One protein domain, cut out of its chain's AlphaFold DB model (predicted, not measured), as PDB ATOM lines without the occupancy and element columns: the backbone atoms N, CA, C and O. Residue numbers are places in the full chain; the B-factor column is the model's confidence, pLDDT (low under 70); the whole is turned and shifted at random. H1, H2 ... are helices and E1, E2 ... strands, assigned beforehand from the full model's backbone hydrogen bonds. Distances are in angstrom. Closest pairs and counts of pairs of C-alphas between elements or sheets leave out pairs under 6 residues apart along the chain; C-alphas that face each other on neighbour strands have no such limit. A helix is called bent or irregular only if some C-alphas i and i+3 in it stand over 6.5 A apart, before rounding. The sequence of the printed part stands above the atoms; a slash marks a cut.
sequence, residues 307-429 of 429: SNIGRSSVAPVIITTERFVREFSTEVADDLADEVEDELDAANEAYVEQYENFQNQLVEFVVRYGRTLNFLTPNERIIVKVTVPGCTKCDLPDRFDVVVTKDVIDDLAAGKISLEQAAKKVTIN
ATOM      1  N   SER A 307     -37.420  43.312  41.314       83.25
ATOM      2  CA  SER A 307     -36.593  43.287  42.514       83.25
ATOM      3  C   SER A 307     -36.324  44.703  42.976       83.25
ATOM      4  O   SER A 307     -36.263  45.627  42.163       83.25
ATOM      5  N   ASN A 308     -36.147  44.845  44.284       76.56
ATOM      6  CA  ASN A 308     -35.742  46.076  44.924       76.56
ATOM      7  C   ASN A 308     -34.241  45.992  45.219       76.56
ATOM      8  O   ASN A 308     -33.826  45.404  46.219       76.56
ATOM      9  N   ILE A 309     -33.423  46.585  44.348       66.88
ATOM     10  CA  ILE A 309     -31.958  46.594  44.514       66.88
ATOM     11  C   ILE A 309     -31.520  47.511  45.675       66.88
ATOM     12  O   ILE A 309     -30.416  47.362  46.190       66.88
ATOM     13  N   GLY A 310     -32.389  48.401  46.169       61.94
ATOM     14  CA  GLY A 310     -32.068  49.333  47.254       61.94
ATOM     15  C   GLY A 310     -32.155  48.761  48.675       61.94
ATOM     16  O   GLY A 310     -31.622  49.373  49.595       61.94
ATOM     17  N   ARG A 311     -32.797  47.601  48.887       53.75
ATOM     18  CA  ARG A 311     -32.978  47.007  50.233       53.75
ATOM     19  C   ARG A 311     -31.918  45.977  50.633       53.75
ATOM     20  O   ARG A 311     -31.870  45.585  51.797       53.75
ATOM     21  N   SER A 312     -31.067  45.542  49.702       46.44
ATOM     22  CA  SER A 312     -30.233  44.346  49.893       46.44
ATOM     23  C   SER A 312     -29.054  44.504  50.867       46.44
ATOM     24  O   SER A 312     -28.349  43.525  51.098       46.44
ATOM     25  N   SER A 313     -28.845  45.677  51.467       46.72
ATOM     26  CA  SER A 313     -27.672  45.909  52.325       46.72
ATOM     27  C   SER A 313     -27.997  46.249  53.776       46.72
ATOM     28  O   SER A 313     -27.115  46.118  54.617       46.72
ATOM     29  N   VAL A 314     -29.223  46.686  54.089       46.47
ATOM     30  CA  VAL A 314     -29.517  47.276  55.412       46.47
ATOM     31  C   VAL A 314     -30.491  46.424  56.230       46.47
ATOM     32  O   VAL A 314     -30.256  46.182  57.408       46.47
ATOM     33  N   ALA A 315     -31.522  45.843  55.608       47.25
ATOM     34  CA  ALA A 315     -32.535  45.059  56.322       47.25
ATOM     35  C   ALA A 315     -32.005  43.803  57.064       47.25
ATOM     36  O   ALA A 315     -32.379  43.613  58.222       47.25
ATOM     37  N   PRO A 316     -31.129  42.945  56.489       48.53
ATOM     38  CA  PRO A 316     -30.617  41.791  57.237       48.53
ATOM     39  C   PRO A 316     -29.614  42.192  58.331       48.53
ATOM     40  O   PRO A 316     -29.459  41.469  59.317       48.53
ATOM     41  N   VAL A 317     -28.964  43.353  58.193       49.47
ATOM     42  CA  VAL A 317     -28.047  43.880  59.210       49.47
ATOM     43  C   VAL A 317     -28.843  44.415  60.401       49.47
ATOM     44  O   VAL A 317     -28.528  44.051  61.525       49.47
ATOM     45  N   ILE A 318     -29.942  45.144  60.168       50.12
ATOM     46  CA  ILE A 318     -30.767  45.718  61.246       50.12
ATOM     47  C   ILE A 318     -31.445  44.631  62.101       50.12
ATOM     48  O   ILE A 318     -31.394  44.693  63.326       50.12
ATOM     49  N   ILE A 319     -32.013  43.583  61.486       51.81
ATOM     50  CA  ILE A 319     -32.694  42.498  62.229       51.81
ATOM     51  C   ILE A 319     -31.697  41.684  63.074       51.81
ATOM     52  O   ILE A 319     -32.037  41.180  64.149       51.81
ATOM     53  N   THR A 320     -30.450  41.554  62.611       52.34
ATOM     54  CA  THR A 320     -29.401  40.897  63.399       52.34
ATOM     55  C   THR A 320     -28.873  41.805  64.507       52.34
ATOM     56  O   THR A 320     -28.626  41.307  65.605       52.34
ATOM     57  N   THR A 321     -28.794  43.121  64.291       52.19
ATOM     58  CA  THR A 321     -28.394  44.077  65.332       52.19
ATOM     59  C   THR A 321     -29.470  44.345  66.376       52.19
ATOM     60  O   THR A 321     -29.103  44.449  67.532       52.19
ATOM     61  N   GLU A 322     -30.773  44.371  66.078       50.12
ATOM     62  CA  GLU A 322     -31.812  44.554  67.118       50.12
ATOM     63  C   GLU A 322     -31.785  43.434  68.168       50.12
ATOM     64  O   GLU A 322     -31.883  43.684  69.373       50.12
ATOM     65  N   ARG A 323     -31.598  42.185  67.719       54.19
ATOM     66  CA  ARG A 323     -31.411  41.039  68.621       54.19
ATOM     67  C   ARG A 323     -30.119  41.143  69.424       54.19
ATOM     68  O   ARG A 323     -30.106  40.743  70.580       54.19
ATOM     69  N   PHE A 324     -29.063  41.676  68.816       54.28
ATOM     70  CA  PHE A 324     -27.749  41.798  69.441       54.28
ATOM     71  C   PHE A 324     -27.656  43.000  70.400       54.28
ATOM     72  O   PHE A 324     -27.018  42.915  71.439       54.28
ATOM     73  N   VAL A 325     -28.319  44.118  70.103       55.16
ATOM     74  CA  VAL A 325     -28.256  45.373  70.872       55.16
ATOM     75  C   VAL A 325     -29.152  45.312  72.110       55.16
ATOM     76  O   VAL A 325     -28.737  45.774  73.174       55.16
ATOM     77  N   ARG A 326     -30.311  44.635  72.040       54.97
ATOM     78  CA  ARG A 326     -31.155  44.377  73.224       54.97
ATOM     79  C   ARG A 326     -30.455  43.570  74.321       54.97
ATOM     80  O   ARG A 326     -30.875  43.643  75.472       54.97
ATOM     81  N   GLU A 327     -29.399  42.828  73.994       58.88
ATOM     82  CA  GLU A 327     -28.611  42.088  74.983       58.88
ATOM     83  C   GLU A 327     -27.543  42.938  75.699       58.88
ATOM     84  O   GLU A 327     -27.071  42.504  76.749       58.88
ATOM     85  N   PHE A 328     -27.170  44.133  75.208       57.94
ATOM     86  CA  PHE A 328     -25.931  44.790  75.666       57.94
ATOM     87  C   PHE A 328     -26.025  46.155  76.374       57.94
ATOM     88  O   PHE A 328     -25.065  46.491  77.064       57.94
ATOM     89  N   SER A 329     -27.114  46.932  76.311       58.59
ATOM     90  CA  SER A 329     -27.311  48.131  77.167       58.59
ATOM     91  C   SER A 329     -28.665  48.784  76.881       58.59
ATOM     92  O   SER A 329     -28.995  48.950  75.714       58.59
ATOM     93  N   THR A 330     -29.438  49.191  77.895       68.44
ATOM     94  CA  THR A 330     -30.798  49.728  77.683       68.44
ATOM     95  C   THR A 330     -30.837  51.178  77.188       68.44
ATOM     96  O   THR A 330     -31.678  51.482  76.365       68.44
ATOM     97  N   GLU A 331     -29.930  52.069  77.612       70.62
ATOM     98  CA  GLU A 331     -29.997  53.490  77.192       70.62
ATOM     99  C   GLU A 331     -29.495  53.723  75.757       70.62
ATOM    100  O   GLU A 331     -30.106  54.471  75.009       70.62
ATOM    101  N   VAL A 332     -28.414  53.057  75.337       71.75
ATOM    102  CA  VAL A 332     -27.887  53.195  73.959       71.75
ATOM    103  C   VAL A 332     -28.785  52.478  72.944       71.75
ATOM    104  O   VAL A 332     -28.768  52.803  71.762       71.75
ATOM    105  N   ALA A 333     -29.560  51.490  73.402       70.75
ATOM    106  CA  ALA A 333     -30.504  50.775  72.559       70.75
ATOM    107  C   ALA A 333     -31.713  51.635  72.183       70.75
ATOM    108  O   ALA A 333     -32.175  51.507  71.056       70.75
ATOM    109  N   ASP A 334     -32.195  52.488  73.091       78.38
ATOM    110  CA  ASP A 334     -33.376  53.316  72.844       78.38
ATOM    111  C   ASP A 334     -33.063  54.425  71.817       78.38
ATOM    112  O   ASP A 334     -33.747  54.514  70.803       78.38
ATOM    113  N   ASP A 335     -31.957  55.165  71.980       80.06
ATOM    114  CA  ASP A 335     -31.554  56.208  71.014       80.06
ATOM    115  C   ASP A 335     -31.267  55.634  69.608       80.06
ATOM    116  O   ASP A 335     -31.597  56.247  68.593       80.06
ATOM    117  N   LEU A 336     -30.656  54.442  69.529       79.25
ATOM    118  CA  LEU A 336     -30.384  53.773  68.251       79.25
ATOM    119  C   LEU A 336     -31.662  53.199  67.624       79.25
ATOM    120  O   LEU A 336     -31.754  53.120  66.402       79.25
ATOM    121  N   ALA A 337     -32.629  52.768  68.439       80.44
ATOM    122  CA  ALA A 337     -33.910  52.281  67.943       80.44
ATOM    123  C   ALA A 337     -34.698  53.408  67.270       80.44
ATOM    124  O   ALA A 337     -35.196  53.190  66.167       80.44
ATOM    125  N   ASP A 338     -34.730  54.596  67.877       84.88
ATOM    126  CA  ASP A 338     -35.393  55.772  67.304       84.88
ATOM    127  C   ASP A 338     -34.730  56.193  65.974       84.88
ATOM    128  O   ASP A 338     -35.419  56.390  64.976       84.88
ATOM    129  N   GLU A 339     -33.389  56.238  65.905       84.81
ATOM    130  CA  GLU A 339     -32.667  56.562  64.657       84.81
ATOM    131  C   GLU A 339     -32.928  55.526  63.546       84.81
ATOM    132  O   GLU A 339     -33.146  55.881  62.386       84.81
ATOM    133  N   VAL A 340     -32.950  54.235  63.892       82.38
ATOM    134  CA  VAL A 340     -33.254  53.152  62.944       82.38
ATOM    135  C   VAL A 340     -34.711  53.200  62.483       82.38
ATOM    136  O   VAL A 340     -34.989  52.909  61.318       82.38
ATOM    137  N   GLU A 341     -35.649  53.535  63.368       84.00
ATOM    138  CA  GLU A 341     -37.062  53.677  63.019       84.00
ATOM    139  C   GLU A 341     -37.270  54.836  62.037       84.00
ATOM    140  O   GLU A 341     -37.855  54.615  60.973       84.00
ATOM    141  N   ASP A 342     -36.675  56.001  62.306       87.00
ATOM    142  CA  ASP A 342     -36.707  57.163  61.410       87.00
ATOM    143  C   ASP A 342     -36.106  56.843  60.023       87.00
ATOM    144  O   ASP A 342     -36.676  57.196  58.983       87.00
ATOM    145  N   GLU A 343     -34.970  56.131  59.966       84.12
ATOM    146  CA  GLU A 343     -34.368  55.702  58.695       84.12
ATOM    147  C   GLU A 343     -35.251  54.705  57.928       84.12
ATOM    148  O   GLU A 343     -35.345  54.765  56.694       84.12
ATOM    149  N   LEU A 344     -35.898  53.775  58.637       82.25
ATOM    150  CA  LEU A 344     -36.806  52.802  58.034       82.25
ATOM    151  C   LEU A 344     -38.046  53.481  57.459       82.25
ATOM    152  O   LEU A 344     -38.464  53.118  56.355       82.25
ATOM    153  N   ASP A 345     -38.609  54.458  58.160       85.50
ATOM    154  CA  ASP A 345     -39.780  55.203  57.706       85.50
ATOM    155  C   ASP A 345     -39.447  56.062  56.485       85.50
ATOM    156  O   ASP A 345     -40.114  55.936  55.454       85.50
ATOM    157  N   ALA A 346     -38.329  56.795  56.507       86.69
ATOM    158  CA  ALA A 346     -37.842  57.522  55.333       86.69
ATOM    159  C   ALA A 346     -37.570  56.586  54.134       86.69
ATOM    160  O   ALA A 346     -37.864  56.913  52.978       86.69
ATOM    161  N   ALA A 347     -37.033  55.386  54.381       83.31
ATOM    162  CA  ALA A 347     -36.821  54.387  53.338       83.31
ATOM    163  C   ALA A 347     -38.140  53.833  52.770       83.31
ATOM    164  O   ALA A 347     -38.207  53.569  51.563       83.31
ATOM    165  N   ASN A 348     -39.165  53.665  53.613       84.75
ATOM    166  CA  ASN A 348     -40.497  53.205  53.222       84.75
ATOM    167  C   ASN A 348     -41.249  54.274  52.417       84.75
ATOM    168  O   ASN A 348     -41.797  53.942  51.368       84.75
ATOM    169  N   GLU A 349     -41.212  55.544  52.824       88.25
ATOM    170  CA  GLU A 349     -41.806  56.654  52.063       88.25
ATOM    171  C   GLU A 349     -41.197  56.756  50.658       88.25
ATOM    172  O   GLU A 349     -41.912  56.750  49.654       88.25
ATOM    173  N   ALA A 350     -39.864  56.722  50.570       86.81
ATOM    174  CA  ALA A 350     -39.165  56.709  49.288       86.81
ATOM    175  C   ALA A 350     -39.502  55.465  48.444       86.81
ATOM    176  O   ALA A 350     -39.463  55.519  47.216       86.81
ATOM    177  N   TYR A 351     -39.813  54.328  49.075       85.88
ATOM    178  CA  TYR A 351     -40.233  53.116  48.369       85.88
ATOM    179  C   TYR A 351     -41.632  53.258  47.755       85.88
ATOM    180  O   TYR A 351     -41.828  52.828  46.618       85.88
ATOM    181  N   VAL A 352     -42.572  53.901  48.458       90.25
ATOM    182  CA  VAL A 352     -43.933  54.173  47.960       90.25
ATOM    183  C   VAL A 352     -43.906  55.109  46.753       90.25
ATOM    184  O   VAL A 352     -44.459  54.766  45.709       90.25
ATOM    185  N   GLU A 353     -43.189  56.231  46.834       90.25
ATOM    186  CA  GLU A 353     -43.067  57.171  45.705       90.25
ATOM    187  C   GLU A 353     -42.458  56.491  44.464       90.25
ATOM    188  O   GLU A 353     -42.917  56.651  43.329       90.25
ATOM    189  N   GLN A 354     -41.430  55.668  44.673       88.56
ATOM    190  CA  GLN A 354     -40.786  54.930  43.590       88.56
ATOM    191  C   GLN A 354     -41.679  53.846  42.994       88.56
ATOM    192  O   GLN A 354     -41.563  53.566  41.799       88.56
ATOM    193  N   TYR A 355     -42.550  53.240  43.799       91.38
ATOM    194  CA  TYR A 355     -43.512  52.252  43.332       91.38
ATOM    195  C   TYR A 355     -44.532  52.896  42.386       91.38
ATOM    196  O   TYR A 355     -44.727  52.402  41.274       91.38
ATOM    197  N   GLU A 356     -45.094  54.048  42.753       92.50
ATOM    198  CA  GLU A 356     -46.006  54.804  41.883       92.50
ATOM    199  C   GLU A 356     -45.315  55.259  40.590       92.50
ATOM    200  O   GLU A 356     -45.860  55.135  39.489       92.50
ATOM    201  N   ASN A 357     -44.075  55.745  40.690       92.06
ATOM    202  CA  ASN A 357     -43.284  56.109  39.518       92.06
ATOM    203  C   ASN A 357     -43.042  54.894  38.605       92.06
ATOM    204  O   ASN A 357     -43.192  54.988  37.386       92.06
ATOM    205  N   PHE A 358     -42.722  53.732  39.175       92.88
ATOM    206  CA  PHE A 358     -42.555  52.491  38.423       92.88
ATOM    207  C   PHE A 358     -43.846  52.077  37.700       92.88
ATOM    208  O   PHE A 358     -43.789  51.771  36.506       92.88
ATOM    209  N   GLN A 359     -45.003  52.143  38.367       94.88
ATOM    210  CA  GLN A 359     -46.304  51.887  37.741       94.88
ATOM    211  C   GLN A 359     -46.558  52.832  36.561       94.88
ATOM    212  O   GLN A 359     -46.856  52.375  35.457       94.88
ATOM    213  N   ASN A 360     -46.361  54.139  36.754       95.56
ATOM    214  CA  ASN A 360     -46.551  55.145  35.708       95.56
ATOM    215  C   ASN A 360     -45.635  54.907  34.501       95.56
ATOM    216  O   ASN A 360     -46.076  54.963  33.350       95.56
ATOM    217  N   GLN A 361     -44.365  54.588  34.748       94.81
ATOM    218  CA  GLN A 361     -43.417  54.275  33.684       94.81
ATOM    219  C   GLN A 361     -43.761  52.976  32.955       94.81
ATOM    220  O   GLN A 361     -43.536  52.882  31.745       94.81
ATOM    221  N   LEU A 362     -44.301  51.978  33.658       96.00
ATOM    222  CA  LEU A 362     -44.771  50.739  33.048       96.00
ATOM    223  C   LEU A 362     -45.995  50.982  32.167       96.00
ATOM    224  O   LEU A 362     -45.999  50.537  31.021       96.00
ATOM    225  N   VAL A 363     -46.976  51.746  32.647       97.81
ATOM    226  CA  VAL A 363     -48.138  52.177  31.855       97.81
ATOM    227  C   VAL A 363     -47.683  52.902  30.591       97.81
ATOM    228  O   VAL A 363     -48.064  52.520  29.483       97.81
ATOM    229  N   GLU A 364     -46.814  53.908  30.728       97.38
ATOM    230  CA  GLU A 364     -46.302  54.660  29.584       97.38
ATOM    231  C   GLU A 364     -45.564  53.748  28.595       97.38
ATOM    232  O   GLU A 364     -45.767  53.842  27.380       97.38
ATOM    233  N   PHE A 365     -44.724  52.842  29.102       97.31
ATOM    234  CA  PHE A 365     -43.990  51.885  28.286       97.31
ATOM    235  C   PHE A 365     -44.940  50.980  27.496       97.31
ATOM    236  O   PHE A 365     -44.802  50.864  26.277       97.31
ATOM    237  N   VAL A 366     -45.912  50.363  28.168       97.75
ATOM    238  CA  VAL A 366     -46.863  49.436  27.545       97.75
ATOM    239  C   VAL A 366     -47.676  50.151  26.469       97.75
ATOM    240  O   VAL A 366     -47.797  49.641  25.358       97.75
ATOM    241  N   VAL A 367     -48.145  51.369  26.736       98.00
ATOM    242  CA  VAL A 367     -48.894  52.172  25.762       98.00
ATOM    243  C   VAL A 367     -48.026  52.561  24.559       98.00
ATOM    244  O   VAL A 367     -48.434  52.416  23.404       98.00
ATOM    245  N   ARG A 368     -46.800  53.031  24.802       97.50
ATOM    246  CA  ARG A 368     -45.893  53.518  23.751       97.50
ATOM    247  C   ARG A 368     -45.373  52.394  22.855       97.50
ATOM    248  O   ARG A 368     -45.238  52.578  21.640       97.50
ATOM    249  N   TYR A 369     -45.041  51.249  23.442       97.81
ATOM    250  CA  TYR A 369     -44.427  50.126  22.735       97.81
ATOM    251  C   TYR A 369     -45.417  49.022  22.370       97.81
ATOM    252  O   TYR A 369     -45.080  48.200  21.526       97.81
ATOM    253  N   GLY A 370     -46.648  49.032  22.891       97.31
ATOM    254  CA  GLY A 370     -47.662  48.008  22.617       97.31
ATOM    255  C   GLY A 370     -47.966  47.818  21.130       97.31
ATOM    256  O   GLY A 370     -48.298  46.720  20.696       97.31
ATOM    257  N   ARG A 371     -47.731  48.850  20.306       96.19
ATOM    258  CA  ARG A 371     -47.830  48.787  18.836       96.19
ATOM    259  C   ARG A 371     -46.945  47.719  18.186       96.19
ATOM    260  O   ARG A 371     -47.167  47.380  17.027       96.19
ATOM    261  N   THR A 372     -45.914  47.225  18.880       96.12
ATOM    262  CA  THR A 372     -45.088  46.126  18.367       96.12
ATOM    263  C   THR A 372     -45.860  44.815  18.300       96.12
ATOM    264  O   THR A 372     -45.414  43.934  17.584       96.12
ATOM    265  N   LEU A 373     -46.977  44.686  19.023       95.50
ATOM    266  CA  LEU A 373     -47.861  43.521  19.050       95.50
ATOM    267  C   LEU A 373     -49.015  43.721  18.054       95.50
ATOM    268  O   LEU A 373     -50.183  43.828  18.428       95.50
ATOM    269  N   ASN A 374     -48.690  43.842  16.765       94.81
ATOM    270  CA  ASN A 374     -49.666  44.215  15.736       94.81
ATOM    271  C   ASN A 374     -50.598  43.068  15.310       94.81
ATOM    272  O   ASN A 374     -51.602  43.326  14.653       94.81
ATOM    273  N   PHE A 375     -50.270  41.834  15.693       93.94
ATOM    274  CA  PHE A 375     -51.083  40.650  15.431       93.94
ATOM    275  C   PHE A 375     -52.327  40.570  16.326       93.94
ATOM    276  O   PHE A 375     -53.228  39.797  16.020       93.94
ATOM    277  N   LEU A 376     -52.365  41.345  17.418       95.00
ATOM    278  CA  LEU A 376     -53.513  41.399  18.314       95.00
ATOM    279  C   LEU A 376     -54.721  42.012  17.611       95.00
ATOM    280  O   LEU A 376     -54.616  43.040  16.929       95.00
ATOM    281  N   THR A 377     -55.877  41.398  17.822       95.69
ATOM    282  CA  THR A 377     -57.174  41.923  17.394       95.69
ATOM    283  C   THR A 377     -57.631  43.059  18.321       95.69
ATOM    284  O   THR A 377     -57.154  43.153  19.449       95.69
ATOM    285  N   PRO A 378     -58.563  43.939  17.898       95.94
ATOM    286  CA  PRO A 378     -58.943  45.122  18.682       95.94
ATOM    287  C   PRO A 378     -59.459  44.841  20.102       95.94
ATOM    288  O   PRO A 378     -59.268  45.670  20.988       95.94
ATOM    289  N   ASN A 379     -60.089  43.682  20.318       93.06
ATOM    290  CA  ASN A 379     -60.661  43.295  21.612       93.06
ATOM    291  C   ASN A 379     -59.642  42.606  22.535       93.06
ATOM    292  O   ASN A 379     -59.896  42.459  23.731       93.06
ATOM    293  N   GLU A 380     -58.505  42.178  21.987       95.69
ATOM    294  CA  GLU A 380     -57.432  41.575  22.766       95.69
ATOM    295  C   GLU A 380     -56.629  42.638  23.514       95.69
ATOM    296  O   GLU A 380     -56.640  43.829  23.194       95.69
ATOM    297  N   ARG A 381     -55.931  42.194  24.553       96.94
ATOM    298  CA  ARG A 381     -55.292  43.041  25.549       96.94
ATOM    299  C   ARG A 381     -53.830  42.678  25.722       96.94
ATOM    300  O   ARG A 381     -53.398  41.549  25.496       96.94
ATOM    301  N   ILE A 382     -53.064  43.666  26.148       97.38
ATOM    302  CA  ILE A 382     -51.716  43.497  26.664       97.38
ATOM    303  C   ILE A 382     -51.850  43.559  28.180       97.38
ATOM    304  O   ILE A 382     -52.264  44.586  28.720       97.38
ATOM    305  N   ILE A 383     -51.532  42.454  28.844       96.62
ATOM    306  CA  ILE A 383     -51.567  42.323  30.298       96.62
ATOM    307  C   ILE A 383     -50.128  42.157  30.766       96.62
ATOM    308  O   ILE A 383     -49.440  41.243  30.322       96.62
ATOM    309  N   VAL A 384     -49.652  43.028  31.649       96.56
ATOM    310  CA  VAL A 384     -48.346  42.874  32.296       96.56
ATOM    311  C   VAL A 384     -48.575  42.643  33.778       96.56
ATOM    312  O   VAL A 384     -48.848  43.585  34.513       96.56
ATOM    313  N   LYS A 385     -48.458  41.384  34.194       94.12
ATOM    314  CA  LYS A 385     -48.503  40.970  35.592       94.12
ATOM    315  C   LYS A 385     -47.155  41.222  36.225       94.12
ATOM    316  O   LYS A 385     -46.146  40.681  35.764       94.12
ATOM    317  N   VAL A 386     -47.121  42.030  37.271       93.75
ATOM    318  CA  VAL A 386     -45.892  42.374  37.972       93.75
ATOM    319  C   VAL A 386     -45.920  41.771  39.360       93.75
ATOM    320  O   VAL A 386     -46.873  41.960  40.104       93.75
ATOM    321  N   THR A 387     -44.862  41.053  39.726       92.12
ATOM    322  CA  THR A 387     -44.608  40.664  41.118       92.12
ATOM    323  C   THR A 387     -43.474  41.517  41.655       92.12
ATOM    324  O   THR A 387     -42.370  41.484  41.103       92.12
ATOM    325  N   VAL A 388     -43.736  42.272  42.714       89.38
ATOM    326  CA  VAL A 388     -42.732  43.062  43.428       89.38
ATOM    327  C   VAL A 388     -42.331  42.338  44.716       89.38
ATOM    328  O   VAL A 388     -43.112  41.559  45.259       89.38
ATOM    329  N   PRO A 389     -41.097  42.526  45.212       83.12
ATOM    330  CA  PRO A 389     -40.746  42.016  46.528       83.12
ATOM    331  C   PRO A 389     -41.622  42.697  47.581       83.12
ATOM    332  O   PRO A 389     -41.764  43.923  47.575       83.12
ATOM    333  N   GLY A 390     -42.186  41.891  48.476       77.06
ATOM    334  CA  GLY A 390     -43.115  42.385  49.480       77.06
ATOM    335  C   GLY A 390     -42.502  43.424  50.414       77.06
ATOM    336  O   GLY A 390     -41.292  43.446  50.688       77.06
ATOM    337  N   CYS A 391     -43.363  44.306  50.905       81.19
ATOM    338  CA  CYS A 391     -43.006  45.351  51.846       81.19
ATOM    339  C   CYS A 391     -43.605  45.053  53.216       81.19
ATOM    340  O   CYS A 391     -44.800  45.181  53.422       81.19
ATOM    341  N   THR A 392     -42.772  44.685  54.187       76.62
ATOM    342  CA  THR A 392     -43.252  44.275  55.517       76.62
ATOM    343  C   THR A 392     -43.891  45.395  56.342       76.62
ATOM    344  O   THR A 392     -44.658  45.097  57.251       76.62
ATOM    345  N   LYS A 393     -43.565  46.662  56.058       81.69
ATOM    346  CA  LYS A 393     -44.047  47.849  56.786       81.69
ATOM    347  C   LYS A 393     -44.852  48.820  55.908       81.69
ATOM    348  O   LYS A 393     -45.068  49.955  56.314       81.69
ATOM    349  N   CYS A 394     -45.257  48.428  54.700       83.75
ATOM    350  CA  CYS A 394     -46.083  49.300  53.867       83.75
ATOM    351  C   CYS A 394     -47.213  48.536  53.184       83.75
ATOM    352  O   CYS A 394     -47.036  47.383  52.805       83.75
ATOM    353  N   ASP A 395     -48.353  49.205  53.003       88.56
ATOM    354  CA  ASP A 395     -49.585  48.648  52.419       88.56
ATOM    355  C   ASP A 395     -49.508  48.493  50.887       88.56
ATOM    356  O   ASP A 395     -50.513  48.574  50.178       88.56
ATOM    357  N   LEU A 396     -48.302  48.312  50.342       89.31
ATOM    358  CA  LEU A 396     -48.119  48.091  48.915       89.31
ATOM    359  C   LEU A 396     -48.427  46.635  48.576       89.31
ATOM    360  O   LEU A 396     -47.970  45.734  49.281       89.31
ATOM    361  N   PRO A 397     -49.151  46.382  47.478       90.88
ATOM    362  CA  PRO A 397     -49.445  45.022  47.089       90.88
ATOM    363  C   PRO A 397     -48.183  44.351  46.538       90.88
ATOM    364  O   PRO A 397     -47.402  44.944  45.793       90.88
ATOM    365  N   ASP A 398     -48.016  43.068  46.848       89.50
ATOM    366  CA  ASP A 398     -46.913  42.250  46.323       89.50
ATOM    367  C   ASP A 398     -47.032  42.017  44.805       89.50
ATOM    368  O   ASP A 398     -46.098  41.534  44.153       89.50
ATOM    369  N   ARG A 399     -48.205  42.308  44.229       91.44
ATOM    370  CA  ARG A 399     -48.534  42.087  42.823       91.44
ATOM    371  C   ARG A 399     -49.476  43.162  42.307       91.44
ATOM    372  O   ARG A 399     -50.334  43.623  43.047       91.44
ATOM    373  N   PHE A 400     -49.337  43.499  41.034       93.94
ATOM    374  CA  PHE A 400     -50.313  44.312  40.317       93.94
ATOM    375  C   PHE A 400     -50.275  43.991  38.826       93.94
ATOM    376  O   PHE A 400     -49.238  43.571  38.299       93.94
ATOM    377  N   ASP A 401     -51.382  44.240  38.138       94.69
ATOM    378  CA  ASP A 401     -51.514  43.976  36.708       94.69
ATOM    379  C   ASP A 401     -51.739  45.282  35.940       94.69
ATOM    380  O   ASP A 401     -52.613  46.070  36.286       94.69
ATOM    381  N   VAL A 402     -50.991  45.504  34.856       97.06
ATOM    382  CA  VAL A 402     -51.234  46.605  33.907       97.06
ATOM    383  C   VAL A 402     -51.964  46.058  32.689       97.06
ATOM    384  O   VAL A 402     -51.413  45.224  31.971       97.06
ATOM    385  N   VAL A 403     -53.182  46.539  32.431       96.88
ATOM    386  CA  VAL A 403     -54.054  46.036  31.361       96.88
ATOM    387  C   VAL A 403     -54.399  47.147  30.376       96.88
ATOM    388  O   VAL A 403     -54.984  48.164  30.748       96.88
ATOM    389  N   VAL A 404     -54.091  46.936  29.095       97.25
ATOM    390  CA  VAL A 404     -54.505  47.833  28.004       97.25
ATOM    391  C   VAL A 404     -55.078  47.044  26.834       97.25
ATOM    392  O   VAL A 404     -54.521  46.031  26.419       97.25
ATOM    393  N   THR A 405     -56.194  47.504  26.287       97.38
ATOM    394  CA  THR A 405     -56.815  46.932  25.089       97.38
ATOM    395  C   THR A 405     -56.102  47.407  23.820       97.38
ATOM    396  O   THR A 405     -55.537  48.504  23.749       97.38
ATOM    397  N   LYS A 406     -56.097  46.566  22.788       97.38
ATOM    398  CA  LYS A 406     -55.414  46.843  21.523       97.38
ATOM    399  C   LYS A 406     -56.015  48.033  20.772       97.38
ATOM    400  O   LYS A 406     -55.269  48.776  20.135       97.38
ATOM    401  N   ASP A 407     -57.320  48.258  20.881       97.94
ATOM    402  CA  ASP A 407     -58.002  49.427  20.310       97.94
ATOM    403  C   ASP A 407     -57.409  50.768  20.792       97.94
ATOM    404  O   ASP A 407     -57.205  51.676  19.986       97.94
ATOM    405  N   VAL A 408     -57.039  50.882  22.072       98.06
ATOM    406  CA  VAL A 408     -56.404  52.077  22.652       98.06
ATOM    407  C   VAL A 408     -55.035  52.316  22.024       98.06
ATOM    408  O   VAL A 408     -54.692  53.452  21.684       98.06
ATOM    409  N   ILE A 409     -54.260  51.248  21.832       98.25
ATOM    410  CA  ILE A 409     -52.951  51.307  21.174       98.25
ATOM    411  C   ILE A 409     -53.098  51.749  19.714       98.25
ATOM    412  O   ILE A 409     -52.314  52.571  19.234       98.25
ATOM    413  N   ASP A 410     -54.116  51.244  19.015       97.94
ATOM    414  CA  ASP A 410     -54.390  51.597  17.621       97.94
ATOM    415  C   ASP A 410     -54.880  53.038  17.466       97.94
ATOM    416  O   ASP A 410     -54.442  53.746  16.556       97.94
ATOM    417  N   ASP A 411     -55.731  53.514  18.373       98.25
ATOM    418  CA  ASP A 411     -56.183  54.903  18.397       98.25
ATOM    419  C   ASP A 411     -55.026  55.873  18.660       98.25
ATOM    420  O   ASP A 411     -54.948  56.922  18.010       98.25
ATOM    421  N   LEU A 412     -54.096  55.519  19.554       98.06
ATOM    422  CA  LEU A 412     -52.872  56.291  19.775       98.06
ATOM    423  C   LEU A 412     -51.983  56.288  18.526       98.06
ATOM    424  O   LEU A 412     -51.509  57.342  18.101       98.06
ATOM    425  N   ALA A 413     -51.770  55.123  17.908       97.25
ATOM    426  CA  ALA A 413     -50.949  54.992  16.704       97.25
ATOM    427  C   ALA A 413     -51.525  55.774  15.510       97.25
ATOM    428  O   ALA A 413     -50.768  56.311  14.699       97.25
ATOM    429  N   ALA A 414     -52.852  55.876  15.424       97.94
ATOM    430  CA  ALA A 414     -53.564  56.683  14.439       97.94
ATOM    431  C   ALA A 414     -53.611  58.185  14.787       97.94
ATOM    432  O   ALA A 414     -54.133  58.974  13.998       97.94
ATOM    433  N   GLY A 415     -53.100  58.592  15.956       98.00
ATOM    434  CA  GLY A 415     -53.133  59.975  16.434       98.00
ATOM    435  C   GLY A 415     -54.527  60.470  16.831       98.00
ATOM    436  O   GLY A 415     -54.741  61.679  16.899       98.00
ATOM    437  N   LYS A 416     -55.486  59.564  17.074       98.50
ATOM    438  CA  LYS A 416     -56.845  59.922  17.519       98.50
ATOM    439  C   LYS A 416     -56.886  60.336  18.987       98.50
ATOM    440  O   LYS A 416     -57.759  61.108  19.374       98.50
ATOM    441  N   ILE A 417     -55.963  59.809  19.789       98.44
ATOM    442  CA  ILE A 417     -55.787  60.147  21.203       98.44
ATOM    443  C   ILE A 417     -54.319  60.474  21.492       98.44
ATOM    444  O   ILE A 417     -53.423  59.982  20.803       98.44
ATOM    445  N   SER A 418     -54.069  61.305  22.505       98.38
ATOM    446  CA  SER A 418     -52.718  61.573  23.012       98.38
ATOM    447  C   SER A 418     -52.203  60.428  23.889       98.38
ATOM    448  O   SER A 418     -52.966  59.567  24.335       98.38
ATOM    449  N   LEU A 419     -50.901  60.441  24.188       97.62
ATOM    450  CA  LEU A 419     -50.293  59.485  25.114       97.62
ATOM    451  C   LEU A 419     -50.924  59.574  26.513       97.62
ATOM    452  O   LEU A 419     -51.208  58.538  27.108       97.62
ATOM    453  N   GLU A 420     -51.212  60.783  27.017       97.50
ATOM    454  CA  GLU A 420     -51.848  60.934  28.336       97.50
ATOM    455  C   GLU A 420     -53.291  60.416  28.339       97.50
ATOM    456  O   GLU A 420     -53.755  59.860  29.333       97.50
ATOM    457  N   GLN A 421     -54.017  60.586  27.230       98.19
ATOM    458  CA  GLN A 421     -55.368  60.040  27.084       98.19
ATOM    459  C   GLN A 421     -55.357  58.512  27.026       98.19
ATOM    460  O   GLN A 421     -56.234  57.883  27.613       98.19
ATOM    461  N   ALA A 422     -54.372  57.920  26.348       98.06
ATOM    462  CA  ALA A 422     -54.198  56.474  26.299       98.06
ATOM    463  C   ALA A 422     -53.823  55.902  27.676       98.06
ATOM    464  O   ALA A 422     -54.450  54.944  28.113       98.06
ATOM    465  N   ALA A 423     -52.887  56.532  28.397       97.25
ATOM    466  CA  ALA A 423     -52.490  56.121  29.747       97.25
ATOM    467  C   ALA A 423     -53.671  56.103  30.736       97.25
ATOM    468  O   ALA A 423     -53.782  55.188  31.540       97.25
ATOM    469  N   LYS A 424     -54.608  57.055  30.628       97.75
ATOM    470  CA  LYS A 424     -55.832  57.092  31.455       97.75
ATOM    471  C   LYS A 424     -56.836  55.973  31.165       97.75
ATOM    472  O   LYS A 424     -57.745  55.772  31.962       97.75
ATOM    473  N   LYS A 425     -56.727  55.306  30.014       97.56
ATOM    474  CA  LYS A 425     -57.558  54.147  29.656       97.56
ATOM    475  C   LYS A 425     -56.924  52.818  30.079       97.56
ATOM    476  O   LYS A 425     -57.518  51.774  29.837       97.56
ATOM    477  N   VAL A 426     -55.720  52.851  30.646       97.00
ATOM    478  CA  VAL A 426     -55.056  51.665  31.183       97.00
ATOM    479  C   VAL A 426     -55.607  51.385  32.572       97.00
ATOM    480  O   VAL A 426     -55.691  52.291  33.400       97.00
ATOM    481  N   THR A 427     -55.961  50.130  32.822       96.19
ATOM    482  CA  THR A 427     -56.405  49.671  34.140       96.19
ATOM    483  C   THR A 427     -55.210  49.098  34.895       96.19
ATOM    484  O   THR A 427     -54.423  48.342  34.320       96.19
ATOM    485  N   ILE A 428     -55.080  49.464  36.170       95.50
ATOM    486  CA  ILE A 428     -54.136  48.857  37.111       95.50
ATOM    487  C   ILE A 428     -54.968  48.108  38.151       95.50
ATOM    488  O   ILE A 428     -55.795  48.742  38.808       95.50
ATOM    489  N   ASN A 429     -54.766  46.794  38.259       90.38
ATOM    490  CA  ASN A 429     -55.469  45.923  39.208       90.38
ATOM    491  C   ASN A 429     -54.551  45.426  40.316       90.38
ATOM    492  O   ASN A 429     -53.354  45.200  40.009       90.38
TER     493      ASN A 429
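Overview. This is residues 307 to 429 of the 429 residues of an uncharacterized protein of Cytophagales bacterium (UniProt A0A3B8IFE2). A long rod is built along one helix, H2, with a small head near its end, where the hairpin E1 and E2 and the short helices H3 and H4 gather round residues 359 to 371 of H2. At the other end H1 folds back loosely beside H2, and the turn of residues 327 to 332, of which 330 to 332 belong to H2, sticks out. The printed part has 123 residues, with four named helices and two named strands in the order H1 H2 E1 E2 H3 H4, mostly helix; the sheet, E1 - E2, is antiparallel. The whole is extended, with a radius of gyration of the C-alphas of 21.2 A and spans of 68 by 22 by 19 A.

Arrangement. Start at H1, residues 315 to 325, which is close to but not clearly touching H2, residues 330 to 372; their closest C-alphas, of Val 325 and Ala 333, are 6.1 A apart, and they run opposite ways at a shallow tilt of 11 degrees. H2 has a kink of 30 degrees near residue 366 and is irregular, with C-alphas 368 and 371 7.1 A apart. E1, residues 381 to 387, and E2, residues 399 to 405, form a hairpin; look for N 384 and O 402 at 2.8 A. The closest C-alphas of H2 and E2, Val 363 and Val 402, are 6.7 A apart. H3, residues 406 to 413, touches residues 367 to 371 of H2 alone, about perpendicular at 79 degrees; Arg 371 and Ile 409 have the closest C-alphas, 6.2 A. H4, residues 419 to 423, touches residues 363 to 368 of H2 alone, closest at the C-alphas of Val 363 and Ala 423, 6.2 A. Every O i to N i+4 pair is within hydrogen-bond range in H3 and H4, 6 of 7 in H1 and 36 of 39 in H2.

Along the chain. Find C-alpha 315 at (-32.535, 45.059, 56.322), where H1 begins its 15.2 A. H2 runs 61.1 A from C-alpha 330 at (-30.798, 49.728, 77.683). E1 measures 19.0 A, E2 20.2 A and H3 10.5 A; H4 ends at C-alpha 423, (-52.490, 56.121, 29.747).

Size, cuts and confidence. The C-alphas farthest apart, of Ser 329 and Ala 414, are 68.5 A apart. The printed part has no cut; the link E1 to E2 is long, with 11 residues. Residues 309 to 330 are under pLDDT 70.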